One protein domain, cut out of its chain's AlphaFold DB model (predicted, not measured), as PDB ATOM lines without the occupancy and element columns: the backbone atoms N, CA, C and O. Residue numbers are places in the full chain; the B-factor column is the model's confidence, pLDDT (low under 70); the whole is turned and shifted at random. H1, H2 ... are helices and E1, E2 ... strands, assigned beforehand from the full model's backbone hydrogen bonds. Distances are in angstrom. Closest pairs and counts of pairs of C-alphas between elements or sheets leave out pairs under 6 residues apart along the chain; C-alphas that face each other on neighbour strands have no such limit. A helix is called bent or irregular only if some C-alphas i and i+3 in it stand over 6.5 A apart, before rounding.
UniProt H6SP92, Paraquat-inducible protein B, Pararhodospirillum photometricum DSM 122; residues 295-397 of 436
ATOM      1  N   SER A 295     155.061 143.469 166.717       87.56
ATOM      2  CA  SER A 295     154.203 142.980 165.639       87.56
ATOM      3  C   SER A 295     152.854 142.491 166.161       87.56
ATOM      4  O   SER A 295     152.774 141.795 167.174       87.56
ATOM      5  N   VAL A 296     151.791 142.807 165.426       88.31
ATOM      6  CA  VAL A 296     150.422 142.348 165.668       88.31
ATOM      7  C   VAL A 296     149.877 141.643 164.432       88.31
ATOM      8  O   VAL A 296     150.160 142.026 163.300       88.31
ATOM      9  N   LEU A 297     149.074 140.601 164.641       91.25
ATOM     10  CA  LEU A 297     148.410 139.878 163.559       91.25
ATOM     11  C   LEU A 297     146.921 140.206 163.570       91.25
ATOM     12  O   LEU A 297     146.209 139.886 164.520       91.25
ATOM     13  N   MET A 298     146.451 140.812 162.487       91.62
ATOM     14  CA  MET A 298     145.070 141.234 162.307       91.62
ATOM     15  C   MET A 298     144.410 140.343 161.264       91.62
ATOM     16  O   MET A 298     144.899 140.187 160.145       91.62
ATOM     17  N   ARG A 299     143.296 139.724 161.645       90.75
ATOM     18  CA  ARG A 299     142.515 138.844 160.776       90.75
ATOM     19  C   ARG A 299     141.344 139.622 160.210       90.75
ATOM     20  O   ARG A 299     140.564 140.185 160.973       90.75
ATOM     21  N   PHE A 300     141.204 139.607 158.893       90.38
ATOM     22  CA  PHE A 300     140.094 140.256 158.207       90.38
ATOM     23  C   PHE A 300     139.179 139.203 157.590       90.38
ATOM     24  O   PHE A 300     139.636 138.236 156.994       90.38
ATOM     25  N   ASN A 301     137.873 139.403 157.729       86.31
ATOM     26  CA  ASN A 301     136.826 138.588 157.104       86.31
ATOM     27  C   ASN A 301     136.357 139.163 155.754       86.31
ATOM     28  O   ASN A 301     135.387 138.686 155.174       86.31
ATOM     29  N   GLN A 302     137.024 140.212 155.276       86.88
ATOM     30  CA  GLN A 302     136.721 140.921 154.041       86.88
ATOM     31  C   GLN A 302     137.960 140.982 153.145       86.88
ATOM     32  O   GLN A 302     139.082 140.722 153.583       86.88
ATOM     33  N   SER A 303     137.752 141.351 151.882       88.94
ATOM     34  CA  SER A 303     138.843 141.580 150.939       88.94
ATOM     35  C   SER A 303     139.799 142.653 151.464       88.94
ATOM     36  O   SER A 303     139.376 143.750 151.814       88.94
ATOM     37  N   VAL A 304     141.096 142.345 151.451       92.75
ATOM     38  CA  VAL A 304     142.186 143.295 151.740       92.75
ATOM     39  C   VAL A 304     142.674 144.016 150.473       92.75
ATOM     40  O   VAL A 304     143.723 144.650 150.479       92.75
ATOM     41  N   ARG A 305     141.951 143.901 149.348       90.75
ATOM     42  CA  ARG A 305     142.309 144.572 148.088       90.75
ATOM     43  C   ARG A 305     142.330 146.088 148.289       90.75
ATOM     44  O   ARG A 305     141.326 146.650 148.703       90.75
ATOM     45  N   GLY A 306     143.442 146.721 147.920       88.75
ATOM     46  CA  GLY A 306     143.682 148.152 148.125       88.75
ATOM     47  C   GLY A 306     144.541 148.449 149.356       88.75
ATOM     48  O   GLY A 306     145.045 149.559 149.476       88.75
ATOM     49  N   LEU A 307     144.763 147.465 150.238       92.44
ATOM     50  CA  LEU A 307     145.747 147.560 151.314       92.44
ATOM     51  C   LEU A 307     147.135 147.172 150.788       92.44
ATOM     52  O   LEU A 307     147.298 146.111 150.182       92.44
ATOM     53  N   GLU A 308     148.133 148.015 151.044       91.88
ATOM     54  CA  GLU A 308     149.520 147.823 150.607       91.88
ATOM     55  C   GLU A 308     150.445 147.567 151.807       91.88
ATOM     56  O   GLU A 308     150.156 147.964 152.939       91.88
ATOM     57  N   VAL A 309     151.580 146.903 151.568       89.81
ATOM     58  CA  VAL A 309     152.671 146.866 152.554       89.81
ATOM     59  C   VAL A 309     153.197 148.293 152.731       89.81
ATOM     60  O   VAL A 309     153.428 148.988 151.747       89.81
ATOM     61  N   GLY A 310     153.348 148.728 153.979       88.50
ATOM     62  CA  GLY A 310     153.656 150.105 154.361       88.50
ATOM     63  C   GLY A 310     152.429 150.976 154.645       88.50
ATOM     64  O   GLY A 310     152.603 152.082 155.145       88.50
ATOM     65  N   ALA A 311     151.202 150.501 154.381       92.06
ATOM     66  CA  ALA A 311     149.991 151.264 154.696       92.06
ATOM     67  C   ALA A 311     149.906 151.583 156.203       92.06
ATOM     68  O   ALA A 311     150.256 150.720 157.018       92.06
ATOM     69  N   PRO A 312     149.435 152.780 156.590       92.06
ATOM     70  CA  PRO A 312     149.440 153.196 157.985       92.06
ATOM     71  C   PRO A 312     148.436 152.392 158.824       92.06
ATOM     72  O   PRO A 312     147.345 152.025 158.368       92.06
ATOM     73  N   LEU A 313     148.821 152.126 160.073       92.50
ATOM     74  CA  LEU A 313     147.913 151.776 161.160       92.50
ATOM     75  C   LEU A 313     147.557 153.079 161.864       92.50
ATOM     76  O   LEU A 313     148.409 153.713 162.479       92.50
ATOM     77  N   ASP A 314     146.299 153.466 161.755       90.88
ATOM     78  CA  ASP A 314     145.783 154.727 162.262       90.88
ATOM     79  C   ASP A 314     144.975 154.488 163.534       90.88
ATOM     80  O   ASP A 314     144.042 153.688 163.533       90.88
ATOM     81  N   LEU A 315     145.304 155.195 164.609       86.94
ATOM     82  CA  LEU A 315     144.498 155.251 165.821       86.94
ATOM     83  C   LEU A 315     143.921 156.660 165.946       86.94
ATOM     84  O   LEU A 315     144.590 157.579 166.414       86.94
ATOM     85  N   ARG A 316     142.657 156.823 165.541       83.69
ATOM     86  CA  ARG A 316     141.913 158.096 165.617       83.69
ATOM     87  C   ARG A 316     142.601 159.271 164.902       83.69
ATOM     88  O   ARG A 316     142.577 160.394 165.404       83.69
ATOM     89  N   GLY A 317     143.166 159.036 163.721       82.31
ATOM     90  CA  GLY A 317     143.835 160.057 162.912       82.31
ATOM     91  C   GLY A 317     145.334 160.214 163.188       82.31
ATOM     92  O   GLY A 317     145.936 161.162 162.682       82.31
ATOM     93  N   VAL A 318     145.926 159.344 164.013       84.62
ATOM     94  CA  VAL A 318     147.363 159.327 164.323       84.62
ATOM     95  C   VAL A 318     147.972 158.015 163.835       84.62
ATOM     96  O   VAL A 318     147.501 156.939 164.203       84.62
ATOM     97  N   GLU A 319     149.045 158.096 163.044       87.06
ATOM     98  CA  GLU A 319     149.808 156.923 162.607       87.06
ATOM     99  C   GLU A 319     150.554 156.317 163.805       87.06
ATOM    100  O   GLU A 319     151.482 156.908 164.350       87.06
ATOM    101  N   VAL A 320     150.127 155.127 164.223       87.62
ATOM    102  CA  VAL A 320     150.709 154.373 165.346       87.62
ATOM    103  C   VAL A 320     151.533 153.173 164.882       87.62
ATOM    104  O   VAL A 320     152.041 152.410 165.701       87.62
ATOM    105  N   GLY A 321     151.635 152.953 163.574       89.94
ATOM    106  CA  GLY A 321     152.298 151.789 163.009       89.94
ATOM    107  C   GLY A 321     152.109 151.666 161.505       89.94
ATOM    108  O   GLY A 321     151.462 152.506 160.879       89.94
ATOM    109  N   ARG A 322     152.613 150.575 160.924       92.75
ATOM    110  CA  ARG A 322     152.469 150.262 159.493       92.75
ATOM    111  C   ARG A 322     152.233 148.785 159.220       92.75
ATOM    112  O   ARG A 322     152.574 147.910 160.014       92.75
ATOM    113  N   VAL A 323     151.637 148.491 158.070       93.94
ATOM    114  CA  VAL A 323     151.465 147.124 157.577       93.94
ATOM    115  C   VAL A 323     152.818 146.572 157.134       93.94
ATOM    116  O   VAL A 323     153.411 147.050 156.174       93.94
ATOM    117  N   LYS A 324     153.288 145.518 157.793       92.38
ATOM    118  CA  LYS A 324     154.555 144.840 157.506       92.38
ATOM    119  C   LYS A 324     154.416 143.757 156.440       92.38
ATOM    120  O   LYS A 324     155.297 143.589 155.602       92.38
ATOM    121  N   ALA A 325     153.319 143.007 156.467       93.44
ATOM    122  CA  ALA A 325     153.053 141.959 155.486       93.44
ATOM    123  C   ALA A 325     151.557 141.645 155.376       93.44
ATOM    124  O   ALA A 325     150.795 141.807 156.326       93.44
ATOM    125  N   ILE A 326     151.149 141.117 154.224       94.31
ATOM    126  CA  ILE A 326     149.793 140.621 153.980       94.31
ATOM    127  C   ILE A 326     149.915 139.177 153.502       94.31
ATOM    128  O   ILE A 326     150.647 138.889 152.554       94.31
ATOM    129  N   ARG A 327     149.231 138.251 154.173       93.31
ATOM    130  CA  ARG A 327     149.267 136.817 153.861       93.31
ATOM    131  C   ARG A 327     147.851 136.270 153.786       93.31
ATOM    132  O   ARG A 327     146.965 136.722 154.502       93.31
ATOM    133  N   LEU A 328     147.646 135.261 152.951       91.56
ATOM    134  CA  LEU A 328     146.406 134.496 152.927       91.56
ATOM    135  C   LEU A 328     146.655 133.168 153.640       91.56
ATOM    136  O   LEU A 328     147.501 132.387 153.206       91.56
ATOM    137  N   VAL A 329     145.964 132.932 154.752       91.88
ATOM    138  CA  VAL A 329     146.169 131.738 155.578       91.88
ATOM    139  C   VAL A 329     144.961 130.823 155.438       91.88
ATOM    140  O   VAL A 329     143.831 131.236 155.685       91.88
ATOM    141  N   TYR A 330     145.205 129.572 155.049       90.69
ATOM    142  CA  TYR A 330     144.170 128.543 155.029       90.69
ATOM    143  C   TYR A 330     143.855 128.092 156.455       90.69
ATOM    144  O   TYR A 330     144.755 127.682 157.192       90.69
ATOM    145  N   GLU A 331     142.584 128.144 156.847       87.69
ATOM    146  CA  GLU A 331     142.130 127.725 158.168       87.69
ATOM    147  C   GLU A 331     141.365 126.390 158.070       87.69
ATOM    148  O   GLU A 331     140.216 126.354 157.626       87.69
ATOM    149  N   PRO A 332     141.959 125.260 158.512       85.56
ATOM    150  CA  PRO A 332     141.383 123.932 158.281       85.56
ATOM    151  C   PRO A 332     140.021 123.709 158.945       85.56
ATOM    152  O   PRO A 332     139.248 122.862 158.503       85.56
ATOM    153  N   ARG A 333     139.733 124.449 160.025       86.50
ATOM    154  CA  ARG A 333     138.488 124.318 160.796       86.50
ATOM    155  C   ARG A 333     137.288 124.917 160.067       86.50
ATOM    156  O   ARG A 333     136.228 124.306 160.071       86.50
ATOM    157  N   SER A 334     137.458 126.085 159.451       84.12
ATOM    158  CA  SER A 334     136.422 126.755 158.656       84.12
ATOM    159  C   SER A 334     136.473 126.378 157.174       84.12
ATOM    160  O   SER A 334     135.520 126.665 156.458       84.12
ATOM    161  N   ARG A 335     137.548 125.707 156.721       86.62
ATOM    162  CA  ARG A 335     137.838 125.419 155.303       86.62
ATOM    163  C   ARG A 335     137.837 126.686 154.446       86.62
ATOM    164  O   ARG A 335     137.400 126.661 153.299       86.62
ATOM    165  N   ASP A 336     138.328 127.775 155.022       87.38
ATOM    166  CA  ASP A 336     138.317 129.097 154.406       87.38
ATOM    167  C   ASP A 336     139.732 129.686 154.333       87.38
ATOM    168  O   ASP A 336     140.637 129.279 155.070       87.38
ATOM    169  N   PHE A 337     139.923 130.643 153.430       88.25
ATOM    170  CA  PHE A 337     141.156 131.400 153.274       88.25
ATOM    171  C   PHE A 337     140.980 132.781 153.895       88.25
ATOM    172  O   PHE A 337     140.325 133.654 153.332       88.25
ATOM    173  N   VAL A 338     141.605 132.987 155.051       90.44
ATOM    174  CA  VAL A 338     141.465 134.224 155.820       90.44
ATOM    175  C   VAL A 338     142.672 135.124 155.555       90.44
ATOM    176  O   VAL A 338     143.812 134.709 155.802       90.44
ATOM    177  N   PRO A 339     142.466 136.359 155.065       93.50
ATOM    178  CA  PRO A 339     143.520 137.360 155.024       93.50
ATOM    179  C   PRO A 339     144.037 137.684 156.431       93.50
ATOM    180  O   PRO A 339     143.280 138.062 157.330       93.50
ATOM    181  N   VAL A 340     145.347 137.555 156.610       94.56
ATOM    182  CA  VAL A 340     146.077 137.927 157.821       94.56
ATOM    183  C   VAL A 340     147.049 139.041 157.467       94.56
ATOM    184  O   VAL A 340     147.950 138.861 156.649       94.56
ATOM    185  N   VAL A 341     146.857 140.190 158.098       95.50
ATOM    186  CA  VAL A 341     147.720 141.360 157.966       95.50
ATOM    187  C   VAL A 341     148.614 141.422 159.194       95.50
ATOM    188  O   VAL A 341     148.135 141.453 160.326       95.50
ATOM    189  N   GLU A 342     149.917 141.420 158.967       95.00
ATOM    190  CA  GLU A 342     150.925 141.660 159.988       95.00
ATOM    191  C   GLU A 342     151.186 143.163 160.050       95.00
ATOM    192  O   GLU A 342     151.635 143.749 159.067       95.00
ATOM    193  N   GLY A 343     150.853 143.786 161.177       92.00
ATOM    194  CA  GLY A 343     151.153 145.185 161.467       92.00
ATOM    195  C   GLY A 343     152.331 145.300 162.424       92.00
ATOM    196  O   GLY A 343     152.542 144.423 163.256       92.00
ATOM    197  N   GLU A 344     153.088 146.378 162.315       90.94
ATOM    198  CA  GLU A 344     154.147 146.766 163.241       90.94
ATOM    199  C   GLU A 344     153.729 148.072 163.915       90.94
ATOM    200  O   GLU A 344     153.404 149.032 163.222       90.94
ATOM    201  N   ILE A 345     153.657 148.078 165.245       87.50
ATOM    202  CA  ILE A 345     153.206 149.219 166.053       87.50
ATOM    203  C   ILE A 345     154.424 149.885 166.691       87.50
ATOM    204  O   ILE A 345     155.290 149.182 167.216       87.50
ATOM    205  N   TYR A 346     154.459 151.218 166.664       86.12
ATOM    206  CA  TYR A 346     155.551 152.077 167.133       86.12
ATOM    207  C   TYR A 346     155.201 152.702 168.495       86.12
ATOM    208  O   TYR A 346     154.371 153.611 168.562       86.12
ATOM    209  N   PRO A 347     155.763 152.208 169.612       74.81
ATOM    210  CA  PRO A 347     155.330 152.634 170.939       74.81
ATOM    211  C   PRO A 347     155.724 154.064 171.307       74.81
ATOM    212  O   PRO A 347     154.990 154.721 172.039       74.81
ATOM    213  N   ASP A 348     156.838 154.557 170.781       72.94
ATOM    214  CA  ASP A 348     157.316 155.937 170.918       72.94
ATOM    215  C   ASP A 348     156.285 156.964 170.410       72.94
ATOM    216  O   ASP A 348     156.117 158.039 170.992       72.94
ATOM    217  N   GLN A 349     155.503 156.599 169.387       71.19
ATOM    218  CA  GLN A 349     154.389 157.418 168.898       71.19
ATOM    219  C   GLN A 349     153.192 157.420 169.867       71.19
ATOM    220  O   GLN A 349     152.436 158.392 169.916       71.19
ATOM    221  N   LEU A 350     153.031 156.376 170.693       66.19
ATOM    222  CA  LEU A 350     152.031 156.338 171.766       66.19
ATOM    223  C   LEU A 350     152.502 157.069 173.038       66.19
ATOM    224  O   LEU A 350     151.672 157.655 173.738       66.19
ATOM    225  N   GLU A 351     153.808 157.065 173.341       57.12
ATOM    226  CA  GLU A 351     154.379 157.707 174.540       57.12
ATOM    227  C   GLU A 351     154.109 159.215 174.598       57.12
ATOM    228  O   GLU A 351     153.851 159.754 175.677       57.12
ATOM    229  N   THR A 352     154.075 159.889 173.445       53.75
ATOM    230  CA  THR A 352     153.810 161.338 173.370       53.75
ATOM    231  C   THR A 352     152.387 161.703 173.835       53.75
ATOM    232  O   THR A 352     152.145 162.829 174.267       53.75
ATOM    233  N   LEU A 353     151.438 160.758 173.790       54.03
ATOM    234  CA  LEU A 353     150.019 161.000 174.084       54.03
ATOM    235  C   LEU A 353     149.581 160.534 175.473       54.03
ATOM    236  O   LEU A 353     148.586 161.032 176.000       54.03
ATOM    237  N   ALA A 354     150.291 159.588 176.086       51.50
ATOM    238  CA  ALA A 354     149.872 159.028 177.360       51.50
ATOM    239  C   ALA A 354     151.076 158.626 178.210       51.50
ATOM    240  O   ALA A 354     151.764 157.652 177.908       51.50
ATOM    241  N   GLY A 355     151.238 159.268 179.370       52.00
ATOM    242  CA  GLY A 355     152.162 158.848 180.435       52.00
ATOM    243  C   GLY A 355     151.912 157.439 181.015       52.00
ATOM    244  O   GLY A 355     152.478 157.116 182.052       52.00
ATOM    245  N   GLY A 356     151.076 156.617 180.363       52.69
ATOM    246  CA  GLY A 356     150.806 155.204 180.643       52.69
ATOM    247  C   GLY A 356     151.146 154.245 179.486       52.69
ATOM    248  O   GLY A 356     150.929 153.044 179.616       52.69
ATOM    249  N   ALA A 357     151.706 154.714 178.361       51.72
ATOM    250  CA  ALA A 357     152.169 153.826 177.279       51.72
ATOM    251  C   ALA A 357     153.314 152.893 177.730       51.72
ATOM    252  O   ALA A 357     153.435 151.763 177.257       51.72
ATOM    253  N   ARG A 358     154.084 153.317 178.740       49.22
ATOM    254  CA  ARG A 358     155.045 152.455 179.433       49.22
ATOM    255  C   ARG A 358     154.402 151.234 180.088       49.22
ATOM    256  O   ARG A 358     155.037 150.188 180.077       49.22
ATOM    257  N   ASP A 359     153.159 151.311 180.567       50.62
ATOM    258  CA  ASP A 359     152.445 150.148 181.117       50.62
ATOM    259  C   ASP A 359     151.929 149.214 180.010       50.62
ATOM    260  O   ASP A 359     151.955 147.996 180.174       50.62
ATOM    261  N   LEU A 360     151.547 149.746 178.840       51.53
ATOM    262  CA  LEU A 360     151.238 148.940 177.645       51.53
ATOM    263  C   LEU A 360     152.457 148.125 177.176       51.53
ATOM    264  O   LEU A 360     152.308 146.968 176.788       51.53
ATOM    265  N   LEU A 361     153.663 148.696 177.258       52.88
ATOM    266  CA  LEU A 361     154.917 148.006 176.933       52.88
ATOM    267  C   LEU A 361     155.410 147.094 178.062       52.88
ATOM    268  O   LEU A 361     155.907 146.002 177.794       52.88
ATOM    269  N   ALA A 362     155.250 147.510 179.321       52.34
ATOM    270  CA  ALA A 362     155.682 146.748 180.489       52.34
ATOM    271  C   ALA A 362     154.764 145.557 180.802       52.34
ATOM    272  O   ALA A 362     155.210 144.612 181.447       52.34
ATOM    273  N   HIS A 363     153.490 145.594 180.394       51.69
ATOM    274  CA  HIS A 363     152.507 144.512 180.591       51.69
ATOM    275  C   HIS A 363     152.072 143.861 179.258       51.69
ATOM    276  O   HIS A 363     151.236 142.954 179.234       51.69
ATOM    277  N   GLY A 364     152.671 144.286 178.139       64.19
ATOM    278  CA  GLY A 364     152.585 143.655 176.823       64.19
ATOM    279  C   GLY A 364     151.169 143.253 176.390       64.19
ATOM    280  O   GLY A 364     150.223 144.041 176.386       64.19
ATOM    281  N   THR A 365     151.024 141.983 176.004       58.50
ATOM    282  CA  THR A 365     149.787 141.395 175.471       58.50
ATOM    283  C   THR A 365     148.583 141.480 176.410       58.50
ATOM    284  O   THR A 365     147.459 141.442 175.921       58.50
ATOM    285  N   GLU A 366     148.777 141.594 177.727       60.03
ATOM    286  CA  GLU A 366     147.668 141.633 178.693       60.03
ATOM    287  C   GLU A 366     146.924 142.968 178.651       60.03
ATOM    288  O   GLU A 366     145.695 142.989 178.651       60.03
ATOM    289  N   SER A 367     147.655 144.076 178.511       66.75
ATOM    290  CA  SER A 367     147.046 145.398 178.357       66.75
ATOM    291  C   SER A 367     146.334 145.524 177.003       66.75
ATOM    292  O   SER A 367     145.197 145.988 176.938       66.75
ATOM    293  N   LEU A 368     146.919 144.985 175.924       72.31
ATOM    294  CA  LEU A 368     146.250 144.926 174.618       72.31
ATOM    295  C   LEU A 368     144.998 144.032 174.638       72.31
ATOM    296  O   LEU A 368     143.983 144.400 174.050       72.31
ATOM    297  N   ALA A 369     145.040 142.883 175.324       72.62
ATOM    298  CA  ALA A 369     143.876 142.012 175.494       72.62
ATOM    299  C   ALA A 369     142.742 142.733 176.234       72.62
ATOM    300  O   ALA A 369     141.604 142.695 175.773       72.62
ATOM    301  N   GLN A 370     143.060 143.471 177.302       73.50
ATOM    302  CA  GLN A 370     142.076 144.306 177.990       73.50
ATOM    303  C   GLN A 370     141.484 145.364 177.056       73.50
ATOM    304  O   GLN A 370     140.272 145.543 177.043       73.50
ATOM    305  N   GLN A 371     142.285 146.052 176.239       78.00
ATOM    306  CA  GLN A 371     141.739 147.032 175.290       78.00
ATOM    307  C   GLN A 371     140.839 146.376 174.228       78.00
ATOM    308  O   GLN A 371     139.811 146.942 173.854       78.00
ATOM    309  N   ILE A 372     141.169 145.164 173.771       80.12
ATOM    310  CA  ILE A 372     140.317 144.369 172.870       80.12
ATOM    311  C   ILE A 372     138.995 143.997 173.555       80.12
ATOM    312  O   ILE A 372     137.943 144.105 172.917       80.12
ATOM    313  N   ASP A 373     139.013 143.626 174.833       78.94
ATOM    314  CA  ASP A 373     137.791 143.377 175.606       78.94
ATOM    315  C   ASP A 373     136.934 144.646 175.746       78.94
ATOM    316  O   ASP A 373     135.711 144.573 175.667       78.94
ATOM    317  N   HIS A 374     137.565 145.821 175.828       79.69
ATOM    318  CA  HIS A 374     136.894 147.128 175.801       79.69
ATOM    319  C   HIS A 374     136.535 147.619 174.383       79.69
ATOM    320  O   HIS A 374     136.154 148.774 174.198       79.69
ATOM    321  N   GLY A 375     136.630 146.751 173.370       80.56
ATOM    322  CA  GLY A 375     136.121 147.019 172.025       80.56
ATOM    323  C   GLY A 375     137.153 147.485 170.999       80.56
ATOM    324  O   GLY A 375     136.756 147.844 169.891       80.56
ATOM    325  N   LEU A 376     138.458 147.459 171.295       85.38
ATOM    326  CA  LEU A 376     139.500 147.790 170.313       85.38
ATOM    327  C   LEU A 376     139.459 146.817 169.121       85.38
ATOM    328  O   LEU A 376     139.665 145.610 169.285       85.38
ATOM    329  N   ARG A 377     139.203 147.310 167.909       88.19
ATOM    330  CA  ARG A 377     139.192 146.504 166.678       88.19
ATOM    331  C   ARG A 377     139.967 147.200 165.567       88.19
ATOM    332  O   ARG A 377     139.993 148.422 165.479       88.19
ATOM    333  N   ALA A 378     140.551 146.383 164.695       90.69
ATOM    334  CA  ALA A 378     141.136 146.827 163.439       90.69
ATOM    335  C   ALA A 378     140.103 146.699 162.311       90.69
ATOM    336  O   ALA A 378     139.490 145.644 162.134       90.69
ATOM    337  N   GLN A 379     139.927 147.758 161.529       91.06
ATOM    338  CA  GLN A 379     139.027 147.816 160.387       91.06
ATOM    339  C   GLN A 379     139.754 148.418 159.184       91.06
ATOM    340  O   GLN A 379     140.537 149.351 159.322       91.06
ATOM    341  N   LEU A 380     139.471 147.908 157.986       92.25
ATOM    342  CA  LEU A 380     139.947 148.548 156.761       92.25
ATOM    343  C   LEU A 380     139.081 149.762 156.448       92.25
ATOM    344  O   LEU A 380     137.854 149.646 156.388       92.25
ATOM    345  N   ARG A 381     139.718 150.909 156.228       91.38
ATOM    346  CA  ARG A 381     139.066 152.136 155.766       91.38
ATOM    347  C   ARG A 381     139.764 152.658 154.519       91.38
ATOM    348  O   ARG A 381     140.927 152.350 154.276       91.38
ATOM    349  N   SER A 382     139.025 153.403 153.701       88.31
ATOM    350  CA  SER A 382     139.570 154.006 152.487       88.31
ATOM    351  C   SER A 382     140.412 155.218 152.850       88.31
ATOM    352  O   SER A 382     139.896 156.149 153.460       88.31
ATOM    353  N   ASP A 383     141.672 155.203 152.433       80.44
ATOM    354  CA  ASP A 383     142.596 156.332 152.547       80.44
ATOM    355  C   ASP A 383     142.303 157.374 151.459       80.44
ATOM    356  O   ASP A 383     142.191 158.572 151.703       80.44
ATOM    357  N   SER A 384     142.064 156.896 150.235       74.38
ATOM    358  CA  SER A 384     141.667 157.737 149.110       74.38
ATOM    359  C   SER A 384     140.630 157.036 148.249       74.38
ATOM    360  O   SER A 384     140.866 155.956 147.704       74.38
ATOM    361  N   LEU A 385     139.476 157.685 148.087       78.19
ATOM    362  CA  LEU A 385     138.396 157.201 147.223       78.19
ATOM    363  C   LEU A 385     138.789 157.207 145.738       78.19
ATOM    364  O   LEU A 385     138.164 156.516 144.939       78.19
ATOM    365  N   LEU A 386     139.814 157.983 145.368       78.75
ATOM    366  CA  LEU A 386     140.253 158.128 143.982       78.75
ATOM    367  C   LEU A 386     141.172 156.980 143.548       78.75
ATOM    368  O   LEU A 386     141.076 156.503 142.422       78.75
ATOM    369  N   THR A 387     142.062 156.537 144.439       79.31
ATOM    370  CA  THR A 387     143.031 155.465 144.160       79.31
ATOM    371  C   THR A 387     142.566 154.098 144.659       79.31
ATOM    372  O   THR A 387     143.129 153.082 144.260       79.31
ATOM    373  N   GLY A 388     141.550 154.056 145.529       82.81
ATOM    374  CA  GLY A 388     141.089 152.830 146.182       82.81
ATOM    375  C   GLY A 388     142.063 152.294 147.234       82.81
ATOM    376  O   GLY A 388     141.932 151.139 147.643       82.81
ATOM    377  N   LYS A 389     143.046 153.104 147.660       88.50
ATOM    378  CA  LYS A 389     143.992 152.741 148.720       88.50
ATOM    379  C   LYS A 389     143.274 152.615 150.060       88.50
ATOM    380  O   LYS A 389     142.426 153.444 150.396       88.50
ATOM    381  N   LEU A 390     143.632 151.584 150.817       92.12
ATOM    382  CA  LEU A 390     143.119 151.304 152.152       92.12
ATOM    383  C   LEU A 390     144.208 151.518 153.204       92.12
ATOM    384  O   LEU A 390     145.387 151.295 152.942       92.12
ATOM    385  N   PHE A 391     143.779 151.854 154.414       93.31
ATOM    386  CA  PHE A 391     144.590 151.830 155.626       93.31
ATOM    387  C   PHE A 391     143.894 151.003 156.712       93.31
ATOM    388  O   PHE A 391     142.712 150.650 156.588       93.31
ATOM    389  N   VAL A 392     144.626 150.677 157.778       94.12
ATOM    390  CA  VAL A 392     144.067 149.962 158.928       94.12
ATOM    391  C   VAL A 392     143.709 150.970 160.014       94.12
ATOM    392  O   VAL A 392     144.585 151.470 160.706       94.12
ATOM    393  N   ALA A 393     142.420 151.238 160.197       92.31
ATOM    394  CA  ALA A 393     141.918 151.983 161.344       92.31
ATOM    395  C   ALA A 393     141.827 151.057 162.561       92.31
ATOM    396  O   ALA A 393     141.095 150.067 162.548       92.31
ATOM    397  N   VAL A 394     142.545 151.398 163.618       88.81
ATOM    398  CA  VAL A 394     142.445 150.811 164.947       88.81
ATOM    399  C   VAL A 394     141.568 151.749 165.776       88.81
ATOM    400  O   VAL A 394     141.923 152.902 165.981       88.81
ATOM    401  N   ASP A 395     140.394 151.303 166.221       85.31
ATOM    402  CA  ASP A 395     139.467 152.146 166.996       85.31
ATOM    403  C   ASP A 395     138.648 151.312 167.991       85.31
ATOM    404  O   ASP A 395     138.638 150.079 167.932       85.31
ATOM    405  N   PHE A 396     137.968 151.984 168.916       82.44
ATOM    406  CA  PHE A 396     137.118 151.363 169.928       82.44
ATOM    407  C   PHE A 396     135.660 151.328 169.476       82.44
ATOM    408  O   PHE A 396     135.040 152.364 169.234       82.44
ATOM    409  N   PHE A 397     135.095 150.125 169.422       77.69
ATOM    410  CA  PHE A 397     133.712 149.874 169.039       77.69
ATOM    411  C   PHE A 397     132.949 149.292 170.242       77.69
ATOM    412  O   PHE A 397     133.196 148.138 170.600       77.69
TER     413      PHE A 397
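Overview. This is residues 295 to 397 of the 436 residues of the protein "Paraquat-inducible protein B" of Pararhodospirillum photometricum DSM 122 (UniProt H6SP92). A single six-stranded sheet, strongly twisted and curled like part of a barrel, folds back on itself, with E1 and E4 facing E2, E6 and E5, and E3 as the hinge between them. Three short helices gather beyond one end of this curled sheet, while the tip of the E3 and E4 hairpin reaches out at the opposite end. The printed part has 103 residues, with named elements in the order E1 E2 E3 E4 H1 H2 H3 E5 E6; the sheet is mixed, in the order E1 E4 E3 E2 E6 E5, and the class is mixed, helices and strands. The whole is compact, with a radius of gyration of the C-alphas of 14.4 A and spans of 41 by 38 by 23 A.

Arrangement. Edge strand E1, residues 295 to 299, is antiparallel to E4, residues 336 to 345, with N 296 and O 343 at 2.8 A, within hydrogen-bond range. E2, residues 312 to 315, forms a hairpin with E3, residues 318 to 331, where N 313 and O 321 are 2.8 A apart. E3 bends by 64 degrees at residue 328 and forms a hairpin with E4, where N 340 and O 327 are 2.8 A apart. E2, E3 and E4 are a meander, each strand the antiparallel neighbour of the one before; with E1, antiparallel to the fourth strand, they make a Greek key. H1, residues 347 to 351, only grazes the sheet with residues 347 to 350. H1 touches H2, residues 357 to 362, closest at the C-alphas of Glu 351 and Ala 357, 5.2 A. H2 only just touches H3, residues 364 to 373, and only at the corner, with 3 pairs of C-alphas within 8 A, the closest those of Leu 360 and Ser 367, 5.5 A. H3 stands at the sheet's level, at a height of 1.7 A, near E5, residues 376 to 384. E5, the other edge strand, forms a hairpin with E6, residues 389 to 396, where N 379 and O 393 are 2.8 A apart. E6 is parallel to E2, with N 394 and O 314 at 2.7 A. The closest C-alphas of E1 and E5 are those of Met 298 and Ala 378, 6.9 A. In H1, H2 and H3 every O i to N i+4 pair is within hydrogen-bond range.

Along the chain. E1 begins at C-alpha 295 (154.203, 142.980, 165.639). E3 is 32.6 A long, E4 27.6 A, E5 23.5 A, E6 22.3 A and H3 14.8 A. H3 is neither bent nor irregular, but only just: C-alphas 364 and 367 are 6.0 A apart. E6 ends at C-alpha 396 (137.118, 151.363, 169.928).

Size, cuts and confidence. The two C-alphas farthest apart, those of Arg 335 and Gly 355, are 44.2 A apart. The printed part has no cut, and E1 to E2 is the long link, of 12 residues. The mean pLDDT of the printed part is 81.6, and residues 350 to 367 are under 70.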